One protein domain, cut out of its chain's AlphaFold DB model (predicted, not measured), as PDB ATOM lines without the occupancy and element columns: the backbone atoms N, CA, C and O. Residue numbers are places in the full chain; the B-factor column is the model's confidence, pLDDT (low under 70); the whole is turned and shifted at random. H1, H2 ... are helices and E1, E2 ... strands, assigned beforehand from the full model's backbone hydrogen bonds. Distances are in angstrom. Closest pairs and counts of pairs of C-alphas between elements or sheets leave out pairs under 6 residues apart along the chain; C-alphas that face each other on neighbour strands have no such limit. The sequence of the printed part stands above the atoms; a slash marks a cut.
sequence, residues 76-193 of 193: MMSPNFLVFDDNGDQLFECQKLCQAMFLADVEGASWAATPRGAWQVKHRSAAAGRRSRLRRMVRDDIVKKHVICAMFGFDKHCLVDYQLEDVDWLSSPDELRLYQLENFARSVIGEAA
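What this domain is: This is residues 76 to 193 of the 193 residues of an uncharacterized protein of Agrobacterium rhizogenes (UniProt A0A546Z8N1). A small three-stranded sheet forms one end of the domain, H1 covers one of its faces, and H3 lies side by side with H1 on the side away from the sheet; beyond H3, the helices H4, H5 and H6 form the other end. The short H2 sits by the sheet's end of the domain. The printed part has 118 residues with six named helices and three named strands, in the chain order E1 E2 H1 E3 H2 H3 H4 H5 H6; the sheet's order is E2 E1 E3, antiparallel, and the class is mostly helix. The whole is compact, with a radius of gyration of the C-alphas of 15.3 A and spans of 44 by 35 by 23 A.

How they stand to each other: Inner strand E1, residues 81 to 84, forms a hairpin with E2, residues 90 to 94; N 83 and O 92 are within hydrogen-bond range at 2.9 A. On its other side, E1 is antiparallel to E3, residues 110 to 113, with N 84 and O 110 at 2.8 A. H1, residues 97 to 107, is on the sheet at a height of 8.0 A, in two layers, a sheet with a helix on one face. It lies over E1 and runs along the strands, at 7 degrees to E1 on the local plane. E2, H1 and E3 make a split strand-helix-strand unit, two strands running the same way with E1 between them, and its crossover is right-handed. H2, residues 118 to 121, only grazes the sheet. H3, residues 126 to 139, touches H1 at a shallow tilt of 15 degrees, the same way; their closest C-alphas, Asp 105 and Arg 136, are 5.6 A apart. H6, residues 175 to 191, touches H3 with residues 175 to 182 alone, at a shallow tilt of 31 degrees; the closest C-alphas are Arg 130 and Glu 175, 7.0 A. H4, residues 145 to 152, touches H6 at a steep tilt of 44 degrees, opposite ways; the closest C-alphas are Phe 152 and Arg 177, 6.6 A. H5, residues 156 to 161, touches H4 at a steep tilt of 69 degrees, only just short of about perpendicular; the closest C-alphas are Cys 149 and Lys 156, 6.5 A. In H1, H3, H4, H5 and H6 every O i to N i+4 pair is within hydrogen-bond range; H2 is too short for one.

Where its parts are: E1 begins at C-alpha 81, (-13.207, -34.080, 20.917). H1 measures 15.4 A, H3 20.1 A and H6 24.4 A from first to last C-alpha. H6 ends at C-alpha 191, (-1.608, -5.979, -2.012).

The domain as a whole: The C-alphas farthest apart, Met 76 and Glu 191, are 48.4 A apart. The printed part has no cut. The link from H5 to H6, residues 162 to 174, is long. Residues 76 to 77 and 191 to 193 have pLDDT under 70.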
ATOM      1  N   MET A  76     -24.519 -35.972  26.609       63.09
ATOM      2  CA  MET A  76     -24.314 -36.333  28.024       63.09
ATOM      3  C   MET A  76     -23.262 -37.448  28.221       63.09
ATOM      4  O   MET A  76     -23.098 -37.972  29.320       63.09
ATOM      5  N   MET A  77     -22.576 -37.861  27.153       68.56
ATOM      6  CA  MET A  77     -21.486 -38.839  27.191       68.56
ATOM      7  C   MET A  77     -20.132 -38.132  27.247       68.56
ATOM      8  O   MET A  77     -20.002 -37.021  26.744       68.56
ATOM      9  N   SER A  78     -19.093 -38.797  27.767       86.19
ATOM     10  CA  SER A  78     -17.751 -38.196  27.755       86.19
ATOM     11  C   SER A  78     -17.306 -37.871  26.315       86.19
ATOM     12  O   SER A  78     -17.526 -38.697  25.418       86.19
ATOM     13  N   PRO A  79     -16.684 -36.707  26.078       91.56
ATOM     14  CA  PRO A  79     -16.371 -36.228  24.738       91.56
ATOM     15  C   PRO A  79     -15.288 -37.043  24.027       91.56
ATOM     16  O   PRO A  79     -14.322 -37.525  24.627       91.56
ATOM     17  N   ASN A  80     -15.419 -37.131  22.704       93.88
ATOM     18  CA  ASN A  80     -14.360 -37.633  21.824       93.88
ATOM     19  C   ASN A  80     -13.426 -36.504  21.372       93.88
ATOM     20  O   ASN A  80     -12.260 -36.753  21.066       93.88
ATOM     21  N   PHE A  81     -13.932 -35.271  21.336       95.38
ATOM     22  CA  PHE A  81     -13.207 -34.080  20.917       95.38
ATOM     23  C   PHE A  81     -13.590 -32.891  21.788       95.38
ATOM     24  O   PHE A  81     -14.733 -32.790  22.237       95.38
ATOM     25  N   LEU A  82     -12.634 -31.991  21.965       95.06
ATOM     26  CA  LEU A  82     -12.794 -30.727  22.671       95.06
ATOM     27  C   LEU A  82     -12.442 -29.587  21.715       95.06
ATOM     28  O   LEU A  82     -11.532 -29.739  20.897       95.06
ATOM     29  N   VAL A  83     -13.172 -28.480  21.806       95.94
ATOM     30  CA  VAL A  83     -12.921 -27.242  21.056       95.94
ATOM     31  C   VAL A  83     -12.511 -26.165  22.050       95.94
ATOM     32  O   VAL A  83     -13.193 -26.000  23.063       95.94
ATOM     33  N   PHE A  84     -11.431 -25.449  21.753       96.50
ATOM     34  CA  PHE A  84     -10.823 -24.450  22.626       96.50
ATOM     35  C   PHE A  84     -10.706 -23.107  21.920       96.50
ATOM     36  O   PHE A  84     -10.378 -23.072  20.732       96.50
ATOM     37  N   ASP A  85     -10.938 -22.025  22.652       94.75
ATOM     38  CA  ASP A  85     -10.633 -20.680  22.175       94.75
ATOM     39  C   ASP A  85      -9.112 -20.431  22.095       94.75
ATOM     40  O   ASP A  85      -8.293 -21.319  22.356       94.75
ATOM     41  N   ASP A  86      -8.728 -19.208  21.728       91.38
ATOM     42  CA  ASP A  86      -7.321 -18.809  21.609       91.38
ATOM     43  C   ASP A  86      -6.577 -18.764  22.958       91.38
ATOM     44  O   ASP A  86      -5.348 -18.844  22.986       91.38
ATOM     45  N   ASN A  87      -7.300 -18.671  24.080       93.06
ATOM     46  CA  ASN A  87      -6.733 -18.701  25.431       93.06
ATOM     47  C   ASN A  87      -6.575 -20.134  25.965       93.06
ATOM     48  O   ASN A  87      -5.966 -20.339  27.016       93.06
ATOM     49  N   GLY A  88      -7.094 -21.129  25.240       90.06
ATOM     50  CA  GLY A  88      -7.132 -22.523  25.667       90.06
ATOM     51  C   GLY A  88      -8.345 -22.871  26.532       90.06
ATOM     52  O   GLY A  88      -8.404 -23.987  27.054       90.06
ATOM     53  N   ASP A  89      -9.320 -21.969  26.667       94.50
ATOM     54  CA  ASP A  89     -10.563 -22.229  27.384       94.50
ATOM     55  C   ASP A  89     -11.484 -23.117  26.544       94.50
ATOM     56  O   ASP A  89     -11.680 -22.923  25.341       94.50
ATOM     57  N   GLN A  90     -12.067 -24.133  27.181       93.88
ATOM     58  CA  GLN A  90     -12.947 -25.080  26.505       93.88
ATOM     59  C   GLN A  90     -14.284 -24.419  26.145       93.88
ATOM     60  O   GLN A  90     -15.066 -24.055  27.020       93.88
ATOM     61  N   LEU A  91     -14.591 -24.365  24.848       92.81
ATOM     62  CA  LEU A  91     -15.849 -23.839  24.318       92.81
ATOM     63  C   LEU A  91     -16.905 -24.929  24.120       92.81
ATOM     64  O   LEU A  91     -18.071 -24.751  24.473       92.81
ATOM     65  N   PHE A  92     -16.514 -26.065  23.530       93.38
ATOM     66  CA  PHE A  92     -17.453 -27.126  23.161       93.38
ATOM     67  C   PHE A  92     -16.893 -28.521  23.394       93.38
ATOM     68  O   PHE A  92     -15.711 -28.800  23.194       93.38
ATOM     69  N   GLU A  93     -17.810 -29.428  23.704       93.19
ATOM     70  CA  GLU A  93     -17.596 -30.868  23.714       93.19
ATOM     71  C   GLU A  93     -18.264 -31.483  22.484       93.19
ATOM     72  O   GLU A  93     -19.388 -31.123  22.129       93.19
ATOM     73  N   CYS A  94     -17.562 -32.386  21.800       93.88
ATOM     74  CA  CYS A  94     -18.022 -32.986  20.549       93.88
ATOM     75  C   CYS A  94     -17.843 -34.506  20.549       93.88
ATOM     76  O   CYS A  94     -16.856 -35.058  21.047       93.88
ATOM     77  N   GLN A  95     -18.788 -35.203  19.917       92.38
ATOM     78  CA  GLN A  95     -18.742 -36.660  19.755       92.38
ATOM     79  C   GLN A  95     -18.147 -37.078  18.406       92.38
ATOM     80  O   GLN A  95     -17.535 -38.146  18.297       92.38
ATOM     81  N   LYS A  96     -18.298 -36.235  17.379       92.38
ATOM     82  CA  LYS A  96     -17.805 -36.498  16.023       92.38
ATOM     83  C   LYS A  96     -16.712 -35.509  15.637       92.38
ATOM     84  O   LYS A  96     -16.814 -34.319  15.932       92.38
ATOM     85  N   LEU A  97     -15.720 -35.988  14.886       93.56
ATOM     86  CA  LEU A  97     -14.650 -35.152  14.339       93.56
ATOM     87  C   LEU A  97     -15.195 -34.000  13.479       93.56
ATOM     88  O   LEU A  97     -14.715 -32.875  13.572       93.56
ATOM     89  N   CYS A  98     -16.209 -34.266  12.651       93.06
ATOM     90  CA  CYS A  98     -16.784 -33.256  11.764       93.06
ATOM     91  C   CYS A  98     -17.438 -32.094  12.531       93.06
ATOM     92  O   CYS A  98     -17.304 -30.952  12.107       93.06
ATOM     93  N   GLN A  99     -18.065 -32.366  13.683       94.38
ATOM     94  CA  GLN A  99     -18.641 -31.344  14.563       94.38
ATOM     95  C   GLN A  99     -17.540 -30.473  15.177       94.38
ATOM     96  O   GLN A  99     -17.624 -29.252  15.108       94.38
ATOM     97  N   ALA A 100     -16.478 -31.097  15.701       95.06
ATOM     98  CA  ALA A 100     -15.346 -30.379  16.288       95.06
ATOM     99  C   ALA A 100     -14.636 -29.491  15.256       95.06
ATOM    100  O   ALA A 100     -14.395 -28.318  15.518       95.06
ATOM    101  N   MET A 101     -14.367 -30.027  14.059       95.38
ATOM    102  CA  MET A 101     -13.796 -29.254  12.954       95.38
ATOM    103  C   MET A 101     -14.704 -28.092  12.550       95.38
ATOM    104  O   MET A 101     -14.220 -26.981  12.387       95.38
ATOM    105  N   PHE A 102     -16.006 -28.344  12.387       96.12
ATOM    106  CA  PHE A 102     -16.965 -27.309  12.013       96.12
ATOM    107  C   PHE A 102     -16.990 -26.176  13.043       96.12
ATOM    108  O   PHE A 102     -16.818 -25.025  12.665       96.12
ATOM    109  N   LEU A 103     -17.158 -26.492  14.330       95.94
ATOM    110  CA  LEU A 103     -17.237 -25.480  15.387       95.94
ATOM    111  C   LEU A 103     -15.917 -24.722  15.549       95.94
ATOM    112  O   LEU A 103     -15.946 -23.503  15.653       95.94
ATOM    113  N   ALA A 104     -14.773 -25.402  15.474       96.19
ATOM    114  CA  ALA A 104     -13.471 -24.738  15.478       96.19
ATOM    115  C   ALA A 104     -13.315 -23.768  14.293       96.19
ATOM    116  O   ALA A 104     -12.943 -22.609  14.473       96.19
ATOM    117  N   ASP A 105     -13.667 -24.208  13.078       96.50
ATOM    118  CA  ASP A 105     -13.596 -23.358  11.887       96.50
ATOM    119  C   ASP A 105     -14.496 -22.120  12.026       96.50
ATOM    120  O   ASP A 105     -14.068 -21.036  11.641       96.50
ATOM    121  N   VAL A 106     -15.714 -22.272  12.562       94.88
ATOM    122  CA  VAL A 106     -16.694 -21.182  12.724       94.88
ATOM    123  C   VAL A 106     -16.277 -20.183  13.799       94.88
ATOM    124  O   VAL A 106     -16.403 -18.981  13.583       94.88
ATOM    125  N   GLU A 107     -15.769 -20.665  14.929       93.88
ATOM    126  CA  GLU A 107     -15.527 -19.852  16.128       93.88
ATOM    127  C   GLU A 107     -14.133 -19.211  16.154       93.88
ATOM    128  O   GLU A 107     -13.802 -18.510  17.100       93.88
ATOM    129  N   GLY A 108     -13.289 -19.450  15.142       93.25
ATOM    130  CA  GLY A 108     -11.889 -19.001  15.217       93.25
ATOM    131  C   GLY A 108     -10.992 -19.923  16.043       93.25
ATOM    132  O   GLY A 108      -9.819 -19.638  16.202       93.25
ATOM    133  N   ALA A 109     -11.537 -21.035  16.525       94.56
ATOM    134  CA  ALA A 109     -10.982 -21.858  17.583       94.56
ATOM    135  C   ALA A 109     -10.070 -22.994  17.084       94.56
ATOM    136  O   ALA A 109      -9.949 -23.288  15.888       94.56
ATOM    137  N   SER A 110      -9.461 -23.692  18.042       95.38
ATOM    138  CA  SER A 110      -8.740 -24.947  17.828       95.38
ATOM    139  C   SER A 110      -9.537 -26.140  18.369       95.38
ATOM    140  O   SER A 110     -10.497 -25.984  19.120       95.38
ATOM    141  N   TRP A 111      -9.172 -27.362  17.979       95.75
ATOM    142  CA  TRP A 111      -9.772 -28.572  18.540       95.75
ATOM    143  C   TRP A 111      -8.717 -29.644  18.795       95.75
ATOM    144  O   TRP A 111      -7.712 -29.725  18.088       95.75
ATOM    145  N   ALA A 112      -8.976 -30.504  19.778       95.44
ATOM    146  CA  ALA A 112      -8.142 -31.661  20.083       95.44
ATOM    147  C   ALA A 112      -8.983 -32.933  20.211       95.44
ATOM    148  O   ALA A 112     -10.141 -32.909  20.631       95.44
ATOM    149  N   ALA A 113      -8.385 -34.068  19.850       95.62
ATOM    150  CA  ALA A 113      -8.974 -35.377  20.096       95.62
ATOM    151  C   ALA A 113      -8.661 -35.836  21.523       95.62
ATOM    152  O   ALA A 113      -7.513 -35.785  21.963       95.62
ATOM    153  N   THR A 114      -9.661 -36.368  22.218       93.56
ATOM    154  CA  THR A 114      -9.419 -37.179  23.414       93.56
ATOM    155  C   THR A 114      -8.900 -38.561  22.985       93.56
ATOM    156  O   THR A 114      -9.027 -38.932  21.807       93.56
ATOM    157  N   PRO A 115      -8.373 -39.394  23.903       93.31
ATOM    158  CA  PRO A 115      -7.975 -40.763  23.565       93.31
ATOM    159  C   PRO A 115      -9.087 -41.578  22.879       93.31
ATOM    160  O   PRO A 115      -8.800 -42.442  22.053       93.31
ATOM    161  N   ARG A 116     -10.362 -41.269  23.163       90.00
ATOM    162  CA  ARG A 116     -11.527 -41.920  22.543       90.00
ATOM    163  C   ARG A 116     -11.786 -41.464  21.106       90.00
ATOM    164  O   ARG A 116     -12.277 -42.253  20.303       90.00
ATOM    165  N   GLY A 117     -11.455 -40.217  20.769       90.81
ATOM    166  CA  GLY A 117     -11.638 -39.650  19.429       90.81
ATOM    167  C   GLY A 117     -10.472 -39.885  18.469       90.81
ATOM    168  O   GLY A 117     -10.643 -39.743  17.258       90.81
ATOM    169  N   ALA A 118      -9.299 -40.281  18.976       91.50
ATOM    170  CA  ALA A 118      -8.060 -40.385  18.199       91.50
ATOM    171  C   ALA A 118      -8.177 -41.243  16.924       91.50
ATOM    172  O   ALA A 118      -7.536 -40.953  15.913       91.50
ATOM    173  N   TRP A 119      -9.019 -42.282  16.932       91.31
ATOM    174  CA  TRP A 119      -9.227 -43.133  15.758       91.31
ATOM    175  C   TRP A 119      -9.934 -42.402  14.605       91.31
ATOM    176  O   TRP A 119      -9.572 -42.630  13.453       91.31
ATOM    177  N   GLN A 120     -10.875 -41.483  14.870       89.44
ATOM    178  CA  GLN A 120     -11.590 -40.778  13.792       89.44
ATOM    179  C   GLN A 120     -10.671 -39.802  13.048       89.44
ATOM    180  O   GLN A 120     -10.869 -39.570  11.859       89.44
ATOM    181  N   VAL A 121      -9.643 -39.262  13.718       89.25
ATOM    182  CA  VAL A 121      -8.656 -38.351  13.106       89.25
ATOM    183  C   VAL A 121      -7.975 -39.008  11.904       89.25
ATOM    184  O   VAL A 121      -7.757 -38.360  10.882       89.25
ATOM    185  N   LYS A 122      -7.719 -40.320  11.985       84.38
ATOM    186  CA  LYS A 122      -7.118 -41.107  10.896       84.38
ATOM    187  C   LYS A 122      -8.023 -41.230   9.666       84.38
ATOM    188  O   LYS A 122      -7.532 -41.523   8.583       84.38
ATOM    189  N   HIS A 123      -9.323 -40.991   9.821       82.88
ATOM    190  CA  HIS A 123     -10.332 -41.116   8.769       82.88
ATOM    191  C   HIS A 123     -10.855 -39.760   8.280       82.88
ATOM    192  O   HIS A 123     -11.934 -39.679   7.690       82.88
ATOM    193  N   ARG A 124     -10.100 -38.676   8.503       87.12
ATOM    194  CA  ARG A 124     -10.441 -37.357   7.966       87.12
ATOM    195  C   ARG A 124     -10.502 -37.410   6.435       87.12
ATOM    196  O   ARG A 124      -9.486 -37.585   5.768       87.12
ATOM    197  N   SER A 125     -11.695 -37.218   5.876       89.69
ATOM    198  CA  SER A 125     -11.897 -37.249   4.427       89.69
ATOM    199  C   SER A 125     -11.411 -35.963   3.747       89.69
ATOM    200  O   SER A 125     -11.482 -34.866   4.311       89.69
ATOM    201  N   ALA A 126     -10.974 -36.079   2.489       91.44
ATOM    202  CA  ALA A 126     -10.577 -34.925   1.678       91.44
ATOM    203  C   ALA A 126     -11.725 -33.910   1.511       91.44
ATOM    204  O   ALA A 126     -11.504 -32.702   1.557       91.44
ATOM    205  N   ALA A 127     -12.965 -34.395   1.389       93.06
ATOM    206  CA  ALA A 127     -14.158 -33.556   1.306       93.06
ATOM    207  C   ALA A 127     -14.357 -32.684   2.559       93.06
ATOM    208  O   ALA A 127     -14.564 -31.478   2.432       93.06
ATOM    209  N   ALA A 128     -14.213 -33.258   3.760       91.94
ATOM    210  CA  ALA A 128     -14.271 -32.497   5.011       91.94
ATOM    211  C   ALA A 128     -13.124 -31.473   5.111       91.94
ATOM    212  O   ALA A 128     -13.310 -30.357   5.596       91.94
ATOM    213  N   GLY A 129     -11.935 -31.820   4.600       93.38
ATOM    214  CA  GLY A 129     -10.810 -30.888   4.474       93.38
ATOM    215  C   GLY A 129     -11.132 -29.667   3.607       93.38
ATOM    216  O   GLY A 129     -10.854 -28.538   4.015       93.38
ATOM    217  N   ARG A 130     -11.770 -29.873   2.448       95.38
ATOM    218  CA  ARG A 130     -12.191 -28.787   1.548       95.38
ATOM    219  C   ARG A 130     -13.248 -27.879   2.169       95.38
ATOM    220  O   ARG A 130     -13.119 -26.661   2.083       95.38
ATOM    221  N   ARG A 131     -14.258 -28.448   2.833       95.62
ATOM    222  CA  ARG A 131     -15.280 -27.655   3.537       95.62
ATOM    223  C   ARG A 131     -14.689 -26.814   4.664       95.62
ATOM    224  O   ARG A 131     -15.030 -25.645   4.782       95.62
ATOM    225  N   SER A 132     -13.749 -27.371   5.431       95.00
ATOM    226  CA  SER A 132     -13.037 -26.636   6.488       95.00
ATOM    227  C   SER A 132     -12.219 -25.462   5.944       95.00
ATOM    228  O   SER A 132     -12.265 -24.360   6.485       95.00
ATOM    229  N   ARG A 133     -11.512 -25.653   4.825       94.62
ATOM    230  CA  ARG A 133     -10.813 -24.558   4.130       94.62
ATOM    231  C   ARG A 133     -11.778 -23.466   3.664       94.62
ATOM    232  O   ARG A 133     -11.514 -22.295   3.915       94.62
ATOM    233  N   LEU A 134     -12.910 -23.840   3.058       95.69
ATOM    234  CA  LEU A 134     -13.932 -22.873   2.648       95.69
ATOM    235  C   LEU A 134     -14.509 -22.102   3.844       95.69
ATOM    236  O   LEU A 134     -14.574 -20.878   3.783       95.69
ATOM    237  N   ARG A 135     -14.883 -22.790   4.933       96.00
ATOM    238  CA  ARG A 135     -15.415 -22.160   6.154       96.00
ATOM    239  C   ARG A 135     -14.466 -21.112   6.723       96.00
ATOM    240  O   ARG A 135     -14.907 -20.006   7.007       96.00
ATOM    241  N   ARG A 136     -13.173 -21.432   6.841       93.94
ATOM    242  CA  ARG A 136     -12.171 -20.484   7.355       93.94
ATOM    243  C   ARG A 136     -12.068 -19.239   6.476       93.94
ATOM    244  O   ARG A 136     -12.149 -18.136   6.996       93.94
ATOM    245  N   MET A 137     -12.036 -19.396   5.150       92.56
ATOM    246  CA  MET A 137     -12.045 -18.243   4.235       92.56
ATOM    247  C   MET A 137     -13.312 -17.388   4.347       92.56
ATOM    248  O   MET A 137     -13.231 -16.167   4.244       92.56
ATOM    249  N   VAL A 138     -14.480 -18.011   4.538       94.25
ATOM    250  CA  VAL A 138     -15.746 -17.286   4.728       94.25
ATOM    251  C   VAL A 138     -15.761 -16.546   6.067       94.25
ATOM    252  O   VAL A 138     -16.228 -15.411   6.109       94.25
ATOM    253  N   ARG A 139     -15.258 -17.165   7.144       93.50
ATOM    254  CA  ARG A 139     -15.151 -16.554   8.476       93.50
ATOM    255  C   ARG A 139     -14.211 -15.353   8.468       93.50
ATOM    256  O   ARG A 139     -14.577 -14.307   8.988       93.50
ATOM    257  N   ASP A 140     -13.026 -15.509   7.883       89.25
ATOM    258  CA  ASP A 140     -11.984 -14.477   7.900       89.25
ATOM    259  C   ASP A 140     -12.386 -13.231   7.084       89.25
ATOM    260  O   ASP A 140     -11.737 -12.194   7.182       89.25
ATOM    261  N   ASP A 141     -13.444 -13.332   6.263       89.38
ATOM    262  CA  ASP A 141     -14.016 -12.272   5.411       89.38
ATOM    263  C   ASP A 141     -12.989 -11.535   4.521       89.38
ATOM    264  O   ASP A 141     -13.255 -10.443   4.001       89.38
ATOM    265  N   ILE A 142     -11.832 -12.173   4.288       87.81
ATOM    266  CA  ILE A 142     -10.779 -11.726   3.365       87.81
ATOM    267  C   ILE A 142     -11.355 -11.635   1.950       87.81
ATOM    268  O   ILE A 142     -11.140 -10.657   1.237       87.81
ATOM    269  N   VAL A 143     -12.129 -12.649   1.548       89.69
ATOM    270  CA  VAL A 143     -12.847 -12.660   0.272       89.69
ATOM    271  C   VAL A 143     -14.342 -12.557   0.534       89.69
ATOM    272  O   VAL A 143     -14.944 -13.432   1.153       89.69
ATOM    273  N   LYS A 144     -14.969 -11.501   0.009       92.62
ATOM    274  CA  LYS A 144     -16.402 -11.265   0.215       92.62
ATOM    275  C   LYS A 144     -17.242 -12.420  -0.329       92.62
ATOM    276  O   LYS A 144     -17.023 -12.893  -1.446       92.62
ATOM    277  N   LYS A 145     -18.299 -12.799   0.406       93.94
ATOM    278  CA  LYS A 145     -19.213 -13.912   0.057       93.94
ATOM    279  C   LYS A 145     -19.699 -13.890  -1.402       93.94
ATOM    280  O   LYS A 145     -19.845 -14.948  -2.004       93.94
ATOM    281  N   HIS A 146     -19.950 -12.712  -1.984       93.56
ATOM    282  CA  HIS A 146     -20.416 -12.598  -3.374       93.56
ATOM    283  C   HIS A 146     -19.346 -13.006  -4.405       93.56
ATOM    284  O   HIS A 146     -19.696 -13.591  -5.427       93.56
ATOM    285  N   VAL A 147     -18.061 -12.769  -4.119       93.88
ATOM    286  CA  VAL A 147     -16.934 -13.211  -4.955       93.88
ATOM    287  C   VAL A 147     -16.783 -14.728  -4.869       93.88
ATOM    288  O   VAL A 147     -16.673 -15.394  -5.895       93.88
ATOM    289  N   ILE A 148     -16.875 -15.288  -3.655       95.25
ATOM    290  CA  ILE A 148     -16.872 -16.742  -3.432       95.25
ATOM    291  C   ILE A 148     -18.003 -17.397  -4.237       95.25
ATOM    292  O   ILE A 148     -17.773 -18.323  -5.014       95.25
ATOM    293  N   CYS A 149     -19.222 -16.870  -4.102       95.25
ATOM    294  CA  CYS A 149     -20.394 -17.326  -4.846       95.25
ATOM    295  C   CYS A 149     -20.161 -17.281  -6.364       95.25
ATOM    296  O   CYS A 149     -20.446 -18.260  -7.051       95.25
ATOM    297  N   ALA A 150     -19.596 -16.190  -6.890       94.19
ATOM    298  CA  ALA A 150     -19.304 -16.050  -8.315       94.19
ATOM    299  C   ALA A 150     -18.276 -17.084  -8.810       94.19
ATOM    300  O   ALA A 150     -18.518 -17.740  -9.822       94.19
ATOM    301  N   MET A 151     -17.177 -17.290  -8.079       94.12
ATOM    302  CA  MET A 151     -16.110 -18.228  -8.457       94.12
ATOM    303  C   MET A 151     -16.585 -19.684  -8.465       94.12
ATOM    304  O   MET A 151     -16.256 -20.463  -9.361       94.12
ATOM    305  N   PHE A 152     -17.408 -20.054  -7.485       93.94
ATOM    306  CA  PHE A 152     -18.016 -21.379  -7.435       93.94
ATOM    307  C   PHE A 152     -19.265 -21.500  -8.320       93.94
ATOM    308  O   PHE A 152     -19.722 -22.608  -8.604       93.94
ATOM    309  N   GLY A 153     -19.790 -20.382  -8.816       92.75
ATOM    310  CA  GLY A 153     -21.021 -20.325  -9.589       92.75
ATOM    311  C   GLY A 153     -22.244 -20.730  -8.770       92.75
ATOM    312  O   GLY A 153     -23.141 -21.357  -9.328       92.75
ATOM    313  N   PHE A 154     -22.283 -20.435  -7.471       93.06
ATOM    314  CA  PHE A 154     -23.364 -20.791  -6.544       93.06
ATOM    315  C   PHE A 154     -24.058 -19.537  -5.991       93.06
ATOM    316  O   PHE A 154     -23.481 -18.454  -6.029       93.06
ATOM    317  N   ASP A 155     -25.289 -19.656  -5.486       94.31
ATOM    318  CA  ASP A 155     -25.910 -18.589  -4.689       94.31
ATOM    319  C   ASP A 155     -25.483 -18.651  -3.207       94.31
ATOM    320  O   ASP A 155     -24.749 -19.547  -2.781       94.31
ATOM    321  N   LYS A 156     -25.931 -17.672  -2.410       95.25
ATOM    322  CA  LYS A 156     -25.563 -17.573  -0.990       95.25
ATOM    323  C   LYS A 156     -26.100 -18.734  -0.145       95.25
ATOM    324  O   LYS A 156     -25.477 -19.070   0.856       95.25
ATOM    325  N   HIS A 157     -27.226 -19.341  -0.516       95.12
ATOM    326  CA  HIS A 157     -27.762 -20.495   0.206       95.12
ATOM    327  C   HIS A 157     -26.938 -21.745  -0.090       95.12
ATOM    328  O   HIS A 157     -26.604 -22.493   0.822       95.12
ATOM    329  N   CYS A 158     -26.528 -21.940  -1.343       94.75
ATOM    330  CA  CYS A 158     -25.599 -23.004  -1.703       94.75
ATOM    331  C   CYS A 158     -24.244 -22.810  -1.008       94.75
ATOM    332  O   CYS A 158     -23.646 -23.781  -0.559       94.75
ATOM    333  N   LEU A 159     -23.763 -21.571  -0.847       95.75
ATOM    334  CA  LEU A 159     -22.558 -21.314  -0.050       95.75
ATOM    335  C   LEU A 159     -22.699 -21.831   1.393       95.75
ATOM    336  O   LEU A 159     -21.721 -22.328   1.949       95.75
ATOM    337  N   VAL A 160     -23.891 -21.759   1.996       95.69
ATOM    338  CA  VAL A 160     -24.140 -22.374   3.310       95.69
ATOM    339  C   VAL A 160     -23.984 -23.895   3.236       95.69
ATOM    340  O   VAL A 160     -23.191 -24.434   4.000       95.69
ATOM    341  N   ASP A 161     -24.615 -24.589   2.282       94.69
ATOM    342  CA  ASP A 161     -24.509 -26.062   2.153       94.69
ATOM    343  C   ASP A 161     -23.080 -26.564   2.021       94.69
ATOM    344  O   ASP A 161     -22.698 -27.579   2.600       94.69
ATOM    345  N   TYR A 162     -22.285 -25.844   1.233       95.00
ATOM    346  CA  TYR A 162     -20.896 -26.190   0.960       95.00
ATOM    347  C   TYR A 162     -19.992 -26.003   2.183       95.00
ATOM    348  O   TYR A 162     -18.832 -26.414   2.153       95.00
ATOM    349  N   GLN A 163     -20.516 -25.417   3.257       94.75
ATOM    350  CA  GLN A 163     -19.852 -25.278   4.543       94.75
ATOM    351  C   GLN A 163     -20.365 -26.272   5.591       94.75
ATOM    352  O   GLN A 163     -19.726 -26.393   6.632       94.75
ATOM    353  N   LEU A 164     -21.468 -26.993   5.367       93.44
ATOM    354  CA  LEU A 164     -22.077 -27.837   6.401       93.44
ATOM    355  C   LEU A 164     -21.311 -29.133   6.675       93.44
ATOM    356  O   LEU A 164     -20.583 -29.658   5.837       93.44
ATOM    357  N   GLU A 165     -21.527 -29.674   7.869       91.38
ATOM    358  CA  GLU A 165     -21.161 -31.034   8.254       91.38
ATOM    359  C   GLU A 165     -22.367 -31.711   8.917       91.38
ATOM    360  O   GLU A 165     -23.286 -31.036   9.377       91.38
ATOM    361  N   ASP A 166     -22.326 -33.041   9.026       87.94
ATOM    362  CA  ASP A 166     -23.283 -33.819   9.834       87.94
ATOM    363  C   ASP A 166     -24.759 -33.682   9.386       87.94
ATOM    364  O   ASP A 166     -25.672 -33.640  10.216       87.94
ATOM    365  N   VAL A 167     -24.963 -33.613   8.064       90.06
ATOM    366  CA  VAL A 167     -26.251 -33.669   7.340       90.06
ATOM    367  C   VAL A 167     -26.158 -34.708   6.216       90.06
ATOM    368  O   VAL A 167     -25.050 -35.032   5.788       90.06
ATOM    369  N   ASP A 168     -27.281 -35.203   5.696       87.06
ATOM    370  CA  ASP A 168     -27.264 -36.272   4.678       87.06
ATOM    371  C   ASP A 168     -27.035 -35.770   3.235       87.06
ATOM    372  O   ASP A 168     -26.636 -36.531   2.353       87.06
ATOM    373  N   TRP A 169     -27.213 -34.474   2.970       88.44
ATOM    374  CA  TRP A 169     -27.041 -33.836   1.648       88.44
ATOM    375  C   TRP A 169     -25.744 -33.029   1.543       88.44
ATOM    376  O   TRP A 169     -25.724 -31.883   1.081       88.44
ATOM    377  N   LEU A 170     -24.630 -33.603   1.995       86.25
ATOM    378  CA  LEU A 170     -23.352 -32.896   1.977       86.25
ATOM    379  C   LEU A 170     -22.929 -32.520   0.560       86.25
ATOM    380  O   LEU A 170     -22.720 -33.366  -0.309       86.25
ATOM    381  N   SER A 171     -22.684 -31.228   0.379       88.06
ATOM    382  CA  SER A 171     -21.960 -30.710  -0.772       88.06
ATOM    383  C   SER A 171     -20.466 -30.630  -0.461       88.06
ATOM    384  O   SER A 171     -20.041 -30.597   0.694       88.06
ATOM    385  N   SER A 172     -19.627 -30.655  -1.493       89.06
ATOM    386  CA  SER A 172     -18.176 -30.530  -1.330       89.06
ATOM    387  C   SER A 172     -17.635 -29.512  -2.323       89.06
ATOM    388  O   SER A 172     -17.887 -29.678  -3.518       89.06
ATOM    389  N   PRO A 173     -16.881 -28.493  -1.868       91.62
ATOM    390  CA  PRO A 173     -16.214 -27.560  -2.764       91.62
ATOM    391  C   PRO A 173     -15.323 -28.314  -3.749       91.62
ATOM    392  O   PRO A 173     -14.704 -29.317  -3.381       91.62
ATOM    393  N   ASP A 174     -15.276 -27.835  -4.988       93.19
ATOM    394  CA  ASP A 174     -14.304 -28.297  -5.974       93.19
ATOM    395  C   ASP A 174     -12.891 -27.850  -5.570       93.19
ATOM    396  O   ASP A 174     -12.696 -26.713  -5.142       93.19
ATOM    397  N   GLU A 175     -11.910 -28.746  -5.689       95.19
ATOM    398  CA  GLU A 175     -10.535 -28.497  -5.237       95.19
ATOM    399  C   GLU A 175      -9.850 -27.405  -6.068       95.19
ATOM    400  O   GLU A 175      -9.196 -26.530  -5.504       95.19
ATOM    401  N   LEU A 176     -10.032 -27.418  -7.394       94.75
ATOM    402  CA  LEU A 176      -9.395 -26.447  -8.281       94.75
ATOM    403  C   LEU A 176      -9.912 -25.034  -7.996       94.75
ATOM    404  O   LEU A 176      -9.119 -24.108  -7.827       94.75
ATOM    405  N   ARG A 177     -11.233 -24.869  -7.885       94.31
ATOM    406  CA  ARG A 177     -11.843 -23.575  -7.540       94.31
ATOM    407  C   ARG A 177     -11.466 -23.105  -6.142       94.31
ATOM    408  O   ARG A 177     -11.253 -21.915  -5.935       94.31
ATOM    409  N   LEU A 178     -11.349 -24.024  -5.185       95.06
ATOM    410  CA  LEU A 178     -10.902 -23.696  -3.835       95.06
ATOM    411  C   LEU A 178      -9.455 -23.190  -3.833       95.06
ATOM    412  O   LEU A 178      -9.164 -22.180  -3.201       95.06
ATOM    413  N   TYR A 179      -8.573 -23.833  -4.596       94.81
ATOM    414  CA  TYR A 179      -7.195 -23.383  -4.771       94.81
ATOM    415  C   TYR A 179      -7.107 -22.012  -5.461       94.81
ATOM    416  O   TYR A 179      -6.332 -21.151  -5.047       94.81
ATOM    417  N   GLN A 180      -7.935 -21.771  -6.483       94.62
ATOM    418  CA  GLN A 180      -8.042 -20.457  -7.129       94.62
ATOM    419  C   GLN A 180      -8.483 -19.371  -6.139       94.62
ATOM    420  O   GLN A 180      -7.897 -18.289  -6.121       94.62
ATOM    421  N   LEU A 181      -9.468 -19.674  -5.288       94.25
ATOM    422  CA  LEU A 181      -9.954 -18.753  -4.265       94.25
ATOM    423  C   LEU A 181      -8.871 -18.425  -3.230       94.25
ATOM    424  O   LEU A 181      -8.719 -17.270  -2.847       94.25
ATOM    425  N   GLU A 182      -8.091 -19.418  -2.807       94.06
ATOM    426  CA  GLU A 182      -6.986 -19.216  -1.868       94.06
ATOM    427  C   GLU A 182      -5.859 -18.374  -2.465       94.06
ATOM    428  O   GLU A 182      -5.313 -17.507  -1.783       94.06
ATOM    429  N   ASN A 183      -5.516 -18.591  -3.735       93.50
ATOM    430  CA  ASN A 183      -4.534 -17.755  -4.420       93.50
ATOM    431  C   ASN A 183      -5.025 -16.309  -4.547       93.50
ATOM    432  O   ASN A 183      -4.251 -15.388  -4.300       93.50
ATOM    433  N   PHE A 184      -6.311 -16.117  -4.851       93.06
ATOM    434  CA  PHE A 184      -6.933 -14.796  -4.865       93.06
ATOM    435  C   PHE A 184      -6.912 -14.133  -3.475       93.06
ATOM    436  O   PHE A 184      -6.570 -12.961  -3.347       93.06
ATOM    437  N   ALA A 185      -7.211 -14.882  -2.410       91.12
ATOM    438  CA  ALA A 185      -7.134 -14.370  -1.042       91.12
ATOM    439  C   ALA A 185      -5.704 -13.923  -0.679       91.12
ATOM    440  O   ALA A 185      -5.522 -12.867  -0.076       91.12
ATOM    441  N   ARG A 186      -4.682 -14.689  -1.089       90.81
ATOM    442  CA  ARG A 186      -3.270 -14.326  -0.876       90.81
ATOM    443  C   ARG A 186      -2.869 -13.060  -1.627       90.81
ATOM    444  O   ARG A 186      -2.145 -12.259  -1.046       90.81
ATOM    445  N   SER A 187      -3.323 -12.860  -2.869       89.19
ATOM    446  CA  SER A 187      -3.043 -11.607  -3.588       89.19
ATOM    447  C   SER A 187      -3.687 -10.406  -2.903       89.19
ATOM    448  O   SER A 187      -3.017  -9.399  -2.732       89.19
ATOM    449  N   VAL A 188      -4.928 -10.530  -2.417       85.69
ATOM    450  CA  VAL A 188      -5.607  -9.431  -1.704       85.69
ATOM    451  C   VAL A 188      -4.864  -9.045  -0.420       85.69
ATOM    452  O   VAL A 188      -4.731  -7.864  -0.123       85.69
ATOM    453  N   ILE A 189      -4.350 -10.024   0.331       83.00
ATOM    454  CA  ILE A 189      -3.533  -9.755   1.527       83.00
ATOM    455  C   ILE A 189      -2.190  -9.121   1.146       83.00
ATOM    456  O   ILE A 189      -1.767  -8.165   1.787       83.00
ATOM    457  N   GLY A 190      -1.520  -9.648   0.117       70.38
ATOM    458  CA  GLY A 190      -0.214  -9.157  -0.330       70.38
ATOM    459  C   GLY A 190      -0.251  -7.758  -0.950       70.38
ATOM    460  O   GLY A 190       0.741  -7.049  -0.879       70.38
ATOM    461  N   GLU A 191      -1.381  -7.347  -1.525       61.06
ATOM    462  CA  GLU A 191      -1.608  -5.979  -2.012       61.06
ATOM    463  C   GLU A 191      -1.934  -4.986  -0.882       61.06
ATOM    464  O   GLU A 191      -1.829  -3.777  -1.081       61.06
ATOM    465  N   ALA A 192      -2.335  -5.477   0.294       56.78
ATOM    466  CA  ALA A 192      -2.699  -4.665   1.457       56.78
ATOM    467  C   ALA A 192      -1.565  -4.503   2.495       56.78
ATOM    468  O   ALA A 192      -1.774  -3.825   3.504       56.78
ATOM    469  N   ALA A 193      -0.406  -5.133   2.267       49.31
ATOM    470  CA  ALA A 193       0.788  -5.099   3.119       49.31
ATOM    471  C   ALA A 193       1.869  -4.176   2.538       49.31
ATOM    472  O   ALA A 193       2.559  -3.516   3.348       49.31
TER     473      ALA A 193